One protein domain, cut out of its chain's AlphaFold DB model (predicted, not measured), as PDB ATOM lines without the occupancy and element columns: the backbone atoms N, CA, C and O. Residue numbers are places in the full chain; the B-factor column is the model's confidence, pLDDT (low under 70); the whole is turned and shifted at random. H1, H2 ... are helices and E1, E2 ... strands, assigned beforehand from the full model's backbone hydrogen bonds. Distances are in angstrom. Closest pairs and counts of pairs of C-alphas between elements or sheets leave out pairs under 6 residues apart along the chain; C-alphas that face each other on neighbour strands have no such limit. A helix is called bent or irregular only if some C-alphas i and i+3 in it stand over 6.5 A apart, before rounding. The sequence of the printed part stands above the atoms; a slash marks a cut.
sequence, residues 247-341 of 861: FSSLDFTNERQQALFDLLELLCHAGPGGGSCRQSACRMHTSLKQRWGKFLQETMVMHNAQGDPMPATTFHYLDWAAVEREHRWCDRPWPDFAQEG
ATOM      1  N   PHE A 247      11.188  27.910 -18.688       70.44
ATOM      2  CA  PHE A 247      11.911  29.178 -18.833       70.44
ATOM      3  C   PHE A 247      11.013  30.352 -19.243       70.44
ATOM      4  O   PHE A 247      11.256  31.471 -18.798       70.44
ATOM      5  N   SER A 248       9.994  30.116 -20.074       59.06
ATOM      6  CA  SER A 248       9.043  31.144 -20.525       59.06
ATOM      7  C   SER A 248       7.989  31.507 -19.470       59.06
ATOM      8  O   SER A 248       7.162  32.391 -19.696       59.06
ATOM      9  N   SER A 249       8.033  30.867 -18.296       59.59
ATOM     10  CA  SER A 249       7.123  31.131 -17.185       59.59
ATOM     11  C   SER A 249       7.222  32.578 -16.687       59.59
ATOM     12  O   SER A 249       8.271  33.030 -16.220       59.59
ATOM     13  N   LEU A 250       6.100  33.300 -16.757       49.84
ATOM     14  CA  LEU A 250       5.953  34.621 -16.150       49.84
ATOM     15  C   LEU A 250       5.995  34.496 -14.621       49.84
ATOM     16  O   LEU A 250       5.198  33.752 -14.050       49.84
ATOM     17  N   ASP A 251       6.879  35.275 -13.999       58.88
ATOM     18  CA  ASP A 251       7.203  35.327 -12.565       58.88
ATOM     19  C   ASP A 251       7.874  34.067 -11.969       58.88
ATOM     20  O   ASP A 251       7.273  33.001 -11.793       58.88
ATOM     21  N   PHE A 252       9.152  34.212 -11.619       67.56
ATOM     22  CA  PHE A 252      10.012  33.190 -11.027       67.56
ATOM     23  C   PHE A 252      10.138  33.382  -9.511       67.56
ATOM     24  O   PHE A 252      11.102  33.963  -9.007       67.56
ATOM     25  N   THR A 253       9.182  32.821  -8.770       77.06
ATOM     26  CA  THR A 253       9.283  32.678  -7.310       77.06
ATOM     27  C   THR A 253      10.436  31.738  -6.913       77.06
ATOM     28  O   THR A 253      10.939  30.963  -7.736       77.06
ATOM     29  N   ASN A 254      10.827  31.744  -5.634       79.50
ATOM     30  CA  ASN A 254      11.851  30.833  -5.096       79.50
ATOM     31  C   ASN A 254      11.501  29.352  -5.337       79.50
ATOM     32  O   ASN A 254      12.375  28.517  -5.554       79.50
ATOM     33  N   GLU A 255      10.214  29.016  -5.316       80.19
ATOM     34  CA  GLU A 255       9.690  27.661  -5.465       80.19
ATOM     35  C   GLU A 255       9.681  27.224  -6.928       80.19
ATOM     36  O   GLU A 255      10.036  26.082  -7.217       80.19
ATOM     37  N   ARG A 256       9.379  28.136  -7.863       84.62
ATOM     38  CA  ARG A 256       9.580  27.903  -9.303       84.62
ATOM     39  C   ARG A 256      11.060  27.750  -9.635       84.62
ATOM     40  O   ARG A 256      11.440  26.789 -10.300       84.62
ATOM     41  N   GLN A 257      11.913  28.631  -9.114       89.69
ATOM     42  CA  GLN A 257      13.365  28.512  -9.253       89.69
ATOM     43  C   GLN A 257      13.864  27.152  -8.730       89.69
ATOM     44  O   GLN A 257      14.608  26.457  -9.426       89.69
ATOM     45  N   GLN A 258      13.424  26.733  -7.539       90.75
ATOM     46  CA  GLN A 258      13.812  25.448  -6.966       90.75
ATOM     47  C   GLN A 258      13.237  24.262  -7.752       90.75
ATOM     48  O   GLN A 258      13.966  23.303  -7.974       90.75
ATOM     49  N   ALA A 259      11.992  24.325  -8.238       91.81
ATOM     50  CA  ALA A 259      11.407  23.278  -9.081       91.81
ATOM     51  C   ALA A 259      12.172  23.107 -10.406       91.81
ATOM     52  O   ALA A 259      12.400  21.978 -10.839       91.81
ATOM     53  N   LEU A 260      12.642  24.204 -11.015       93.31
ATOM     54  CA  LEU A 260      13.522  24.152 -12.185       93.31
ATOM     55  C   LEU A 260      14.889  23.537 -11.844       93.31
ATOM     56  O   LEU A 260      15.413  22.729 -12.613       93.31
ATOM     57  N   PHE A 261      15.476  23.881 -10.695       94.00
ATOM     58  CA  PHE A 261      16.733  23.273 -10.255       94.00
ATOM     59  C   PHE A 261      16.583  21.780  -9.939       94.00
ATOM     60  O   PHE A 261      17.445  21.005 -10.348       94.00
ATOM     61  N   ASP A 262      15.497  21.370  -9.284       92.19
ATOM     62  CA  ASP A 262      15.172  19.968  -9.001       92.19
ATOM     63  C   ASP A 262      14.976  19.176 -10.306       92.19
ATOM     64  O   ASP A 262      15.522  18.081 -10.456       92.19
ATOM     65  N   LEU A 263      14.252  19.744 -11.281       94.00
ATOM     66  CA  LEU A 263      14.057  19.158 -12.610       94.00
ATOM     67  C   LEU A 263      15.387  18.982 -13.352       94.00
ATOM     68  O   LEU A 263      15.640  17.916 -13.911       94.00
ATOM     69  N   LEU A 264      16.249  20.001 -13.359       94.00
ATOM     70  CA  LEU A 264      17.545  19.941 -14.040       94.00
ATOM     71  C   LEU A 264      18.543  19.009 -13.337       94.00
ATOM     72  O   LEU A 264      19.345  18.365 -14.013       94.00
ATOM     73  N   GLU A 265      18.476  18.881 -12.011       90.44
ATOM     74  CA  GLU A 265      19.258  17.902 -11.247       90.44
ATOM     75  C   GLU A 265      18.771  16.470 -11.539       90.44
ATOM     76  O   GLU A 265      19.573  15.592 -11.868       90.44
ATOM     77  N   LEU A 266      17.450  16.244 -11.567       90.31
ATOM     78  CA  LEU A 266      16.868  14.974 -12.005       90.31
ATOM     79  C   LEU A 266      17.277  14.649 -13.451       90.31
ATOM     80  O   LEU A 266      17.758  13.549 -13.712       90.31
ATOM     81  N   LEU A 267      17.178  15.595 -14.388       91.25
ATOM     82  CA  LEU A 267      17.616  15.406 -15.776       91.25
ATOM     83  C   LEU A 267      19.137  15.197 -15.900       91.25
ATOM     84  O   LEU A 267      19.559  14.472 -16.795       91.25
ATOM     85  N   CYS A 268      19.962  15.751 -15.006       89.06
ATOM     86  CA  CYS A 268      21.414  15.522 -14.958       89.06
ATOM     87  C   CYS A 268      21.765  14.065 -14.606       89.06
ATOM     88  O   CYS A 268      22.644  13.465 -15.228       89.06
ATOM     89  N   HIS A 269      21.053  13.449 -13.661       83.25
ATOM     90  CA  HIS A 269      21.297  12.053 -13.280       83.25
ATOM     91  C   HIS A 269      20.544  11.045 -14.166       83.25
ATOM     92  O   HIS A 269      21.105  10.019 -14.572       83.25
ATOM     93  N   ALA A 270      19.285  11.354 -14.483       85.00
ATOM     94  CA  ALA A 270      18.274  10.434 -14.994       85.00
ATOM     95  C   ALA A 270      17.721  10.789 -16.388       85.00
ATOM     96  O   ALA A 270      16.867  10.060 -16.877       85.00
ATOM     97  N   GLY A 271      18.163  11.870 -17.038       88.25
ATOM     98  CA  GLY A 271      17.617  12.297 -18.333       88.25
ATOM     99  C   GLY A 271      17.804  11.284 -19.485       88.25
ATOM    100  O   GLY A 271      18.771  10.512 -19.476       88.25
ATOM    101  N   PRO A 272      16.902  11.292 -20.491       89.50
ATOM    102  CA  PRO A 272      17.018  10.465 -21.695       89.50
ATOM    103  C   PRO A 272      18.195  10.901 -22.586       89.50
ATOM    104  O   PRO A 272      18.819  11.939 -22.362       89.50
ATOM    105  N   GLY A 273      18.502  10.099 -23.611       78.81
ATOM    106  CA  GLY A 273      19.463  10.447 -24.674       78.81
ATOM    107  C   GLY A 273      20.938  10.184 -24.328       78.81
ATOM    108  O   GLY A 273      21.845  10.437 -25.118       78.81
ATOM    109  N   GLY A 274      21.212   9.601 -23.157       78.25
ATOM    110  CA  GLY A 274      22.536   9.081 -22.814       78.25
ATOM    111  C   GLY A 274      23.473  10.118 -22.190       78.25
ATOM    112  O   GLY A 274      23.118  10.770 -21.210       78.25
ATOM    113  N   GLY A 275      24.727  10.172 -22.644       76.88
ATOM    114  CA  GLY A 275      25.803  10.910 -21.966       76.88
ATOM    115  C   GLY A 275      25.757  12.432 -22.158       76.88
ATOM    116  O   GLY A 275      25.828  13.169 -21.175       76.88
ATOM    117  N   SER A 276      25.628  12.897 -23.403       86.38
ATOM    118  CA  SER A 276      25.632  14.321 -23.780       86.38
ATOM    119  C   SER A 276      24.425  15.073 -23.224       86.38
ATOM    120  O   SER A 276      24.580  16.117 -22.597       86.38
ATOM    121  N   CYS A 277      23.222  14.515 -23.371       88.00
ATOM    122  CA  CYS A 277      21.974  15.108 -22.880       88.00
ATOM    123  C   CYS A 277      21.998  15.333 -21.359       88.00
ATOM    124  O   CYS A 277      21.716  16.430 -20.876       88.00
ATOM    125  N   ARG A 278      22.455  14.330 -20.599       87.69
ATOM    126  CA  ARG A 278      22.649  14.452 -19.149       87.69
ATOM    127  C   ARG A 278      23.727  15.476 -18.791       87.69
ATOM    128  O   ARG A 278      23.493  16.321 -17.933       87.69
ATOM    129  N   GLN A 279      24.860  15.505 -19.499       88.31
ATOM    130  CA  GLN A 279      25.870  16.559 -19.315       88.31
ATOM    131  C   GLN A 279      25.331  17.963 -19.639       88.31
ATOM    132  O   GLN A 279      25.694  18.922 -18.960       88.31
ATOM    133  N   SER A 280      24.446  18.115 -20.627       92.06
ATOM    134  CA  SER A 280      23.726  19.368 -20.888       92.06
ATOM    135  C   SER A 280      22.885  19.806 -19.694       92.06
ATOM    136  O   SER A 280      23.062  20.935 -19.241       92.06
ATOM    137  N   ALA A 281      22.068  18.915 -19.122       91.56
ATOM    138  CA  ALA A 281      21.319  19.203 -17.899       91.56
ATOM    139  C   ALA A 281      22.240  19.603 -16.727       91.56
ATOM    140  O   ALA A 281      22.023  20.643 -16.111       91.56
ATOM    141  N   CYS A 282      23.327  18.859 -16.472       90.81
ATOM    142  CA  CYS A 282      24.275  19.174 -15.393       90.81
ATOM    143  C   CYS A 282      24.954  20.549 -15.570       90.81
ATOM    144  O   CYS A 282      25.098  21.313 -14.608       90.81
ATOM    145  N   ARG A 283      25.377  20.883 -16.801       93.31
ATOM    146  CA  ARG A 283      25.996  22.180 -17.142       93.31
ATOM    147  C   ARG A 283      24.999  23.329 -16.985       93.31
ATOM    148  O   ARG A 283      25.357  24.369 -16.437       93.31
ATOM    149  N   MET A 284      23.759  23.128 -17.424       93.62
ATOM    150  CA  MET A 284      22.667  24.097 -17.334       93.62
ATOM    151  C   MET A 284      22.249  24.353 -15.877       93.62
ATOM    152  O   MET A 284      22.196  25.508 -15.463       93.62
ATOM    153  N   HIS A 285      22.063  23.300 -15.070       93.69
ATOM    154  CA  HIS A 285      21.824  23.395 -13.623       93.69
ATOM    155  C   HIS A 285      22.912  24.212 -12.927       93.69
ATOM    156  O   HIS A 285      22.617  25.218 -12.287       93.69
ATOM    157  N   THR A 286      24.178  23.830 -13.120       91.88
ATOM    158  CA  THR A 286      25.329  24.518 -12.513       91.88
ATOM    159  C   THR A 286      25.400  25.983 -12.954       91.88
ATOM    160  O   THR A 286      25.621  26.867 -12.132       91.88
ATOM    161  N   SER A 287      25.170  26.255 -14.243       92.69
ATOM    162  CA  SER A 287      25.167  27.602 -14.820       92.69
ATOM    163  C   SER A 287      24.088  28.502 -14.217       92.69
ATOM    164  O   SER A 287      24.412  29.584 -13.724       92.69
ATOM    165  N   LEU A 288      22.826  28.061 -14.227       90.31
ATOM    166  CA  LEU A 288      21.696  28.835 -13.714       90.31
ATOM    167  C   LEU A 288      21.822  29.051 -12.200       90.31
ATOM    168  O   LEU A 288      21.626  30.162 -11.719       90.31
ATOM    169  N   LYS A 289      22.247  28.024 -11.454       90.56
ATOM    170  CA  LYS A 289      22.435  28.074  -9.994       90.56
ATOM    171  C   LYS A 289      23.592  28.988  -9.563       90.56
ATOM    172  O   LYS A 289      23.535  29.562  -8.482       90.56
ATOM    173  N   GLN A 290      24.620  29.163 -10.400       90.19
ATOM    174  CA  GLN A 290      25.737  30.088 -10.142       90.19
ATOM    175  C   GLN A 290      25.521  31.505 -10.693       90.19
ATOM    176  O   GLN A 290      26.148  32.445 -10.208       90.19
ATOM    177  N   ARG A 291      24.696  31.671 -11.734       90.06
ATOM    178  CA  ARG A 291      24.582  32.923 -12.505       90.06
ATOM    179  C   ARG A 291      23.136  33.381 -12.696       90.06
ATOM    180  O   ARG A 291      22.848  34.053 -13.678       90.06
ATOM    181  N   TRP A 292      22.237  33.045 -11.771       88.06
ATOM    182  CA  TRP A 292      20.800  33.339 -11.868       88.06
ATOM    183  C   TRP A 292      20.509  34.795 -12.267       88.06
ATOM    184  O   TRP A 292      19.881  35.041 -13.290       88.06
ATOM    185  N   GLY A 293      21.097  35.762 -11.551       82.56
ATOM    186  CA  GLY A 293      20.969  37.199 -11.837       82.56
ATOM    187  C   GLY A 293      21.602  37.696 -13.150       82.56
ATOM    188  O   GLY A 293      21.515  38.882 -13.436       82.56
ATOM    189  N   LYS A 294      22.245  36.833 -13.950       82.88
ATOM    190  CA  LYS A 294      22.620  37.135 -15.347       82.88
ATOM    191  C   LYS A 294      21.428  36.945 -16.294       82.88
ATOM    192  O   LYS A 294      21.338  37.623 -17.311       82.88
ATOM    193  N   PHE A 295      20.572  35.976 -15.984       77.38
ATOM    194  CA  PHE A 295      19.414  35.597 -16.792       77.38
ATOM    195  C   PHE A 295      18.114  36.201 -16.258       77.38
ATOM    196  O   PHE A 295      17.129  36.231 -16.980       77.38
ATOM    197  N   LEU A 296      18.099  36.674 -15.011       75.75
ATOM    198  CA  LEU A 296      16.953  37.359 -14.428       75.75
ATOM    199  C   LEU A 296      16.804  38.761 -15.034       75.75
ATOM    200  O   LEU A 296      17.752  39.546 -15.019       75.75
ATOM    201  N   GLN A 297      15.615  39.076 -15.535       62.06
ATOM    202  CA  GLN A 297      15.211  40.427 -15.914       62.06
ATOM    203  C   GLN A 297      14.106  40.925 -14.971       62.06
ATOM    204  O   GLN A 297      13.323  40.147 -14.424       62.06
ATOM    205  N   GLU A 298      14.071  42.242 -14.778       56.81
ATOM    206  CA  GLU A 298      13.075  42.970 -13.991       56.81
ATOM    207  C   GLU A 298      12.271  43.862 -14.941       56.81
ATOM    208  O   GLU A 298      12.865  44.567 -15.761       56.81
ATOM    209  N   THR A 299      10.940  43.888 -14.826       52.75
ATOM    210  CA  THR A 299      10.105  44.797 -15.636       52.75
ATOM    211  C   THR A 299       9.199  45.697 -14.819       52.75
ATOM    212  O   THR A 299       8.403  45.234 -14.012       52.75
ATOM    213  N   MET A 300       9.266  46.977 -15.189       39.66
ATOM    214  CA  MET A 300       8.273  48.033 -14.990       39.66
ATOM    215  C   MET A 300       7.766  48.257 -13.562       39.66
ATOM    216  O   MET A 300       6.801  47.658 -13.095       39.66
ATOM    217  N   VAL A 301       8.300  49.326 -12.970       43.44
ATOM    218  CA  VAL A 301       7.518  50.196 -12.091       43.44
ATOM    219  C   VAL A 301       6.213  50.554 -12.814       43.44
ATOM    220  O   VAL A 301       6.233  51.229 -13.843       43.44
ATOM    221  N   MET A 302       5.077  50.078 -12.303       36.81
ATOM    222  CA  MET A 302       3.762  50.532 -12.758       36.81
ATOM    223  C   MET A 302       3.638  52.028 -12.451       36.81
ATOM    224  O   MET A 302       3.941  52.453 -11.338       36.81
ATOM    225  N   HIS A 303       3.182  52.832 -13.408       40.94
ATOM    226  CA  HIS A 303       2.840  54.233 -13.160       40.94
ATOM    227  C   HIS A 303       1.322  54.372 -13.011       40.94
ATOM    228  O   HIS A 303       0.561  53.698 -13.707       40.94
ATOM    229  N   ASN A 304       0.876  55.246 -12.108       43.16
ATOM    230  CA  ASN A 304      -0.544  55.563 -11.972       43.16
ATOM    231  C   ASN A 304      -1.042  56.392 -13.180       43.16
ATOM    232  O   ASN A 304      -0.267  56.832 -14.033       43.16
ATOM    233  N   ALA A 305      -2.345  56.675 -13.230       32.50
ATOM    234  CA  ALA A 305      -2.959  57.487 -14.288       32.50
ATOM    235  C   ALA A 305      -2.525  58.976 -14.296       32.50
ATOM    236  O   ALA A 305      -2.988  59.745 -15.137       32.50
ATOM    237  N   GLN A 306      -1.669  59.394 -13.360       37.22
ATOM    238  CA  GLN A 306      -1.086  60.732 -13.238       37.22
ATOM    239  C   GLN A 306       0.399  60.753 -13.662       37.22
ATOM    240  O   GLN A 306       0.964  61.829 -13.840       37.22
ATOM    241  N   GLY A 307       1.014  59.583 -13.878       30.00
ATOM    242  CA  GLY A 307       2.431  59.422 -14.204       30.00
ATOM    243  C   GLY A 307       3.347  59.197 -12.995       30.00
ATOM    244  O   GLY A 307       4.547  58.996 -13.189       30.00
ATOM    245  N   ASP A 308       2.827  59.171 -11.766       39.22
ATOM    246  CA  ASP A 308       3.628  58.869 -10.576       39.22
ATOM    247  C   ASP A 308       3.971  57.368 -10.520       39.22
ATOM    248  O   ASP A 308       3.107  56.533 -10.817       39.22
ATOM    249  N   PRO A 309       5.194  56.989 -10.108       39.22
ATOM    250  CA  PRO A 309       5.541  55.591  -9.881       39.22
ATOM    251  C   PRO A 309       4.740  55.016  -8.703       39.22
ATOM    252  O   PRO A 309       4.799  55.522  -7.580       39.22
ATOM    253  N   MET A 310       4.007  53.932  -8.948       44.56
ATOM    254  CA  MET A 310       3.367  53.129  -7.905       44.56
ATOM    255  C   MET A 310       4.429  52.347  -7.110       44.56
ATOM    256  O   MET A 310       5.518  52.094  -7.636       44.56
ATOM    257  N   PRO A 311       4.145  51.922  -5.860       42.66
ATOM    258  CA  PRO A 311       5.007  50.973  -5.155       42.66
ATOM    259  C   PRO A 311       5.187  49.712  -6.011       42.66
ATOM    260  O   PRO A 311       4.215  49.034  -6.343       42.66
ATOM    261  N   ALA A 312       6.426  49.445  -6.421       39.16
ATOM    262  CA  ALA A 312       6.714  48.453  -7.444       39.16
ATOM    263  C   ALA A 312       6.622  47.022  -6.898       39.16
ATOM    264  O   ALA A 312       7.446  46.601  -6.086       39.16
ATOM    265  N   THR A 313       5.668  46.250  -7.416       43.47
ATOM    266  CA  THR A 313       5.752  44.787  -7.411       43.47
ATOM    267  C   THR A 313       6.745  44.383  -8.500       43.47
ATOM    268  O   THR A 313       6.368  44.245  -9.662       43.47
ATOM    269  N   THR A 314       8.028  44.266  -8.152       47.75
ATOM    270  CA  THR A 314       9.060  43.825  -9.101       47.75
ATOM    271  C   THR A 314       8.847  42.354  -9.441       47.75
ATOM    272  O   THR A 314       9.207  41.473  -8.665       47.75
ATOM    273  N   PHE A 315       8.271  42.088 -10.612       48.53
ATOM    274  CA  PHE A 315       8.226  40.743 -11.175       48.53
ATOM    275  C   PHE A 315       9.590  40.385 -11.763       48.53
ATOM    276  O   PHE A 315      10.170  41.159 -12.534       48.53
ATOM    277  N   HIS A 316      10.078  39.200 -11.412       60.53
ATOM    278  CA  HIS A 316      11.342  38.665 -11.899       60.53
ATOM    279  C   HIS A 316      11.056  37.535 -12.887       60.53
ATOM    280  O   HIS A 316      10.442  36.538 -12.517       60.53
ATOM    281  N   TYR A 317      11.510  37.647 -14.133       63.34
ATOM    282  CA  TYR A 317      11.377  36.575 -15.130       63.34
ATOM    283  C   TYR A 317      12.734  36.204 -15.722       63.34
ATOM    284  O   TYR A 317      13.717  36.939 -15.601       63.34
ATOM    285  N   LEU A 318      12.795  35.033 -16.348       64.88
ATOM    286  CA  LEU A 318      14.008  34.520 -16.966       64.88
ATOM    287  C   LEU A 318      14.075  34.977 -18.433       64.88
ATOM    288  O   LEU A 318      13.128  34.783 -19.195       64.88
ATOM    289  N   ASP A 319      15.207  35.543 -18.857       65.75
ATOM    290  CA  ASP A 319      15.576  35.710 -20.268       65.75
ATOM    291  C   ASP A 319      15.860  34.322 -20.853       65.75
ATOM    292  O   ASP A 319      17.006  33.895 -21.021       65.75
ATOM    293  N   TRP A 320      14.780  33.588 -21.108       62.62
ATOM    294  CA  TRP A 320      14.788  32.249 -21.681       62.62
ATOM    295  C   TRP A 320      15.577  32.215 -22.987       62.62
ATOM    296  O   TRP A 320      16.370  31.305 -23.202       62.62
ATOM    297  N   ALA A 321      15.486  33.266 -23.803       53.91
ATOM    298  CA  ALA A 321      16.261  33.378 -25.026       53.91
ATOM    299  C   ALA A 321      17.777  33.491 -24.747       53.91
ATOM    300  O   ALA A 321      18.579  32.969 -25.518       53.91
ATOM    301  N   ALA A 322      18.224  34.118 -23.651       63.56
ATOM    302  CA  ALA A 322      19.630  34.084 -23.232       63.56
ATOM    303  C   ALA A 322      20.049  32.712 -22.692       63.56
ATOM    304  O   ALA A 322      21.164  32.272 -22.980       63.56
ATOM    305  N   VAL A 323      19.164  32.028 -21.962       70.56
ATOM    306  CA  VAL A 323      19.384  30.651 -21.487       70.56
ATOM    307  C   VAL A 323      19.543  29.692 -22.673       70.56
ATOM    308  O   VAL A 323      20.509  28.933 -22.716       70.56
ATOM    309  N   GLU A 324      18.673  29.776 -23.679       72.31
ATOM    310  CA  GLU A 324      18.694  28.936 -24.884       72.31
ATOM    311  C   GLU A 324      19.823  29.290 -25.867       72.31
ATOM    312  O   GLU A 324      20.342  28.413 -26.558       72.31
ATOM    313  N   ARG A 325      20.269  30.555 -25.912       73.69
ATOM    314  CA  ARG A 325      21.474  30.952 -26.668       73.69
ATOM    315  C   ARG A 325      22.761  30.395 -26.051       73.69
ATOM    316  O   ARG A 325      23.699  30.086 -26.785       73.69
ATOM    317  N   GLU A 326      22.837  30.296 -24.722       77.50
ATOM    318  CA  GLU A 326      24.051  29.874 -24.003       77.50
ATOM    319  C   GLU A 326      24.087  28.372 -23.669       77.50
ATOM    320  O   GLU A 326      25.164  27.801 -23.472       77.50
ATOM    321  N   HIS A 327      22.935  27.701 -23.634       82.19
ATOM    322  CA  HIS A 327      22.830  26.271 -23.356       82.19
ATOM    323  C   HIS A 327      22.270  25.486 -24.538       82.19
ATOM    324  O   HIS A 327      21.491  25.981 -25.337       82.19
ATOM    325  N   ARG A 328      22.690  24.227 -24.650       81.50
ATOM    326  CA  ARG A 328      22.342  23.306 -25.738       81.50
ATOM    327  C   ARG A 328      21.814  22.017 -25.140       81.50
ATOM    328  O   ARG A 328      22.398  21.549 -24.162       81.50
ATOM    329  N   TRP A 329      20.769  21.423 -25.704       81.50
ATOM    330  CA  TRP A 329      20.280  20.110 -25.274       81.50
ATOM    331  C   TRP A 329      20.977  19.010 -26.083       81.50
ATOM    332  O   TRP A 329      21.087  19.127 -27.296       81.50
ATOM    333  N   CYS A 330      21.514  17.970 -25.435       85.75
ATOM    334  CA  CYS A 330      22.324  16.932 -26.102       85.75
ATOM    335  C   CYS A 330      23.492  17.477 -26.963       85.75
ATOM    336  O   CYS A 330      23.815  16.900 -27.997       85.75
ATOM    337  N   ASP A 331      24.095  18.605 -26.565       85.38
ATOM    338  CA  ASP A 331      25.059  19.409 -27.351       85.38
ATOM    339  C   ASP A 331      24.512  20.027 -28.675       85.38
ATOM    340  O   ASP A 331      25.234  20.734 -29.381       85.38
ATOM    341  N   ARG A 332      23.212  19.875 -28.968       78.56
ATOM    342  CA  ARG A 332      22.480  20.435 -30.124       78.56
ATOM    343  C   ARG A 332      21.758  21.756 -29.781       78.56
ATOM    344  O   ARG A 332      21.416  21.984 -28.617       78.56
ATOM    345  N   PRO A 333      21.527  22.662 -30.751       68.44
ATOM    346  CA  PRO A 333      20.741  23.877 -30.525       68.44
ATOM    347  C   PRO A 333      19.234  23.562 -30.444       68.44
ATOM    348  O   PRO A 333      18.777  22.551 -30.963       68.44
ATOM    349  N   TRP A 334      18.449  24.437 -29.814       67.81
ATOM    350  CA  TRP A 334      17.012  24.228 -29.569       67.81
ATOM    351  C   TRP A 334      16.158  24.055 -30.846       67.81
ATOM    352  O   TRP A 334      15.332  23.139 -30.864       67.81
ATOM    353  N   PRO A 335      16.375  24.819 -31.943       55.16
ATOM    354  CA  PRO A 335      15.578  24.681 -33.165       55.16
ATOM    355  C   PRO A 335      15.653  23.305 -33.840       55.16
ATOM    356  O   PRO A 335      14.683  22.915 -34.480       55.16
ATOM    357  N   ASP A 336      16.739  22.540 -33.665       59.22
ATOM    358  CA  ASP A 336      16.860  21.164 -34.175       59.22
ATOM    359  C   ASP A 336      15.683  20.283 -33.724       59.22
ATOM    360  O   ASP A 336      15.111  19.527 -34.506       59.22
ATOM    361  N   PHE A 337      15.314  20.381 -32.444       58.69
ATOM    362  CA  PHE A 337      14.277  19.546 -31.842       58.69
ATOM    363  C   PHE A 337      12.874  19.990 -32.266       58.69
ATOM    364  O   PHE A 337      11.982  19.150 -32.384       58.69
ATOM    365  N   ALA A 338      12.686  21.279 -32.564       49.31
ATOM    366  CA  ALA A 338      11.469  21.784 -33.195       49.31
ATOM    367  C   ALA A 338      11.362  21.326 -34.664       49.31
ATOM    368  O   ALA A 338      10.295  20.887 -35.089       49.31
ATOM    369  N   GLN A 339      12.471  21.351 -35.416       49.78
ATOM    370  CA  GLN A 339      12.549  20.858 -36.799       49.78
ATOM    371  C   GLN A 339      12.340  19.339 -36.902       49.78
ATOM    372  O   GLN A 339      11.758  18.854 -37.872       49.78
ATOM    373  N   GLU A 340      12.766  18.569 -35.900       57.25
ATOM    374  CA  GLU A 340      12.403  17.158 -35.797       57.25
ATOM    375  C   GLU A 340      10.941  16.981 -35.368       57.25
ATOM    376  O   GLU A 340      10.149  16.353 -36.079       57.25
ATOM    377  N   GLY A 341      10.576  17.485 -34.194       58.12
ATOM    378  CA  GLY A 341       9.264  17.279 -33.592       58.12
ATOM    379  C   GLY A 341       8.888  15.803 -33.376       58.12
ATOM    380  O   GLY A 341       9.683  14.868 -33.525       58.12
TER     381      GLY A 341
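This is residues 247 to 341 of the 861 residues of the protein "Sulfhydryl oxidase" of Alexandrium monilatum (UniProt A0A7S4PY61). A hairpin of two long helices, H1 and H2, makes one end of the domain, and from the end of H2 a thin two-stranded arm, E1 and E2 with the loop of residues 300 to 314 at its tip, runs on away from it and makes much of the length. The chain comes back along E2 into the short helix H3 near the end of H2, and the last short helix, H4, lies off to a side and touches no helix. The printed part has 95 residues with four named helices and two named strands, in the order H1, H2, E1, E2, H3, H4; the two strands form an antiparallel sheet, and the class is mostly helix. The whole is loose, with a radius of gyration of the C-alphas of 16.6 A, and the C-alphas span 57 by 28 by 19 A.

H1, residues 254 to 270, begins at C-alpha 254 (11.851, 30.833, -5.096) and is 23.6 A long. H2, residues 275 to 295, is 26.0 A long and ends at C-alpha 295 (19.414, 35.597, -16.792). H2 is irregular, with C-alphas 290 and 293 8.7 A apart, and has a kink of 66 degrees near residue 289. E1, residues 296 to 299, is 10.2 A long, and E2, residues 315 to 318, is 10.3 A long. H3, residues 320 to 326, is 9.8 A long. H4, residues 334 to 340, is 10.5 A long and ends at C-alpha 340 (12.403, 17.158, -35.797).

H1 and H2 form a helical hairpin and touch, with the C-alphas of Cys 268 and Arg 278 the closest at 4.5 A; they run opposite ways at a shallow tilt of 21 degrees. E1 and E2, also a hairpin, are antiparallel at 140 degrees between their directions; N 297 and O 317 are 2.9 A apart and N 317 and O 297 3.1 A, both within hydrogen-bond range. The closest C-alphas of H2 and E2, those of Phe 295 and Leu 318, are 5.5 A apart. H2 and H3 only just touch, with 3 pairs of C-alphas within 8 A, through Phe 295 alone of H2; its C-alpha is 6.6 A from that of Ala 322, the closest pair. They run opposite ways at a steep tilt of 60 degrees. H3 and H4 are close but not clearly touching, the closest C-alphas being those of Glu 324 and Trp 334 at 6.9 A, and they stand about perpendicular at 84 degrees. H1 is apart from H3 and from H4. Every O i to N i+4 pair is within hydrogen-bond range in H1 and H3, against 14 of 17 in H2 and 2 of 3 in H4.

The two C-alphas farthest apart, those of Gly 274 and Gln 306, are 57.6 A apart. The printed part has no cut. The link from E1 to E2, 15 residues, is long. The mean pLDDT of the printed part is 71.5, and residues 248 to 252, 297 to 322 and 333 to 341 are under 70.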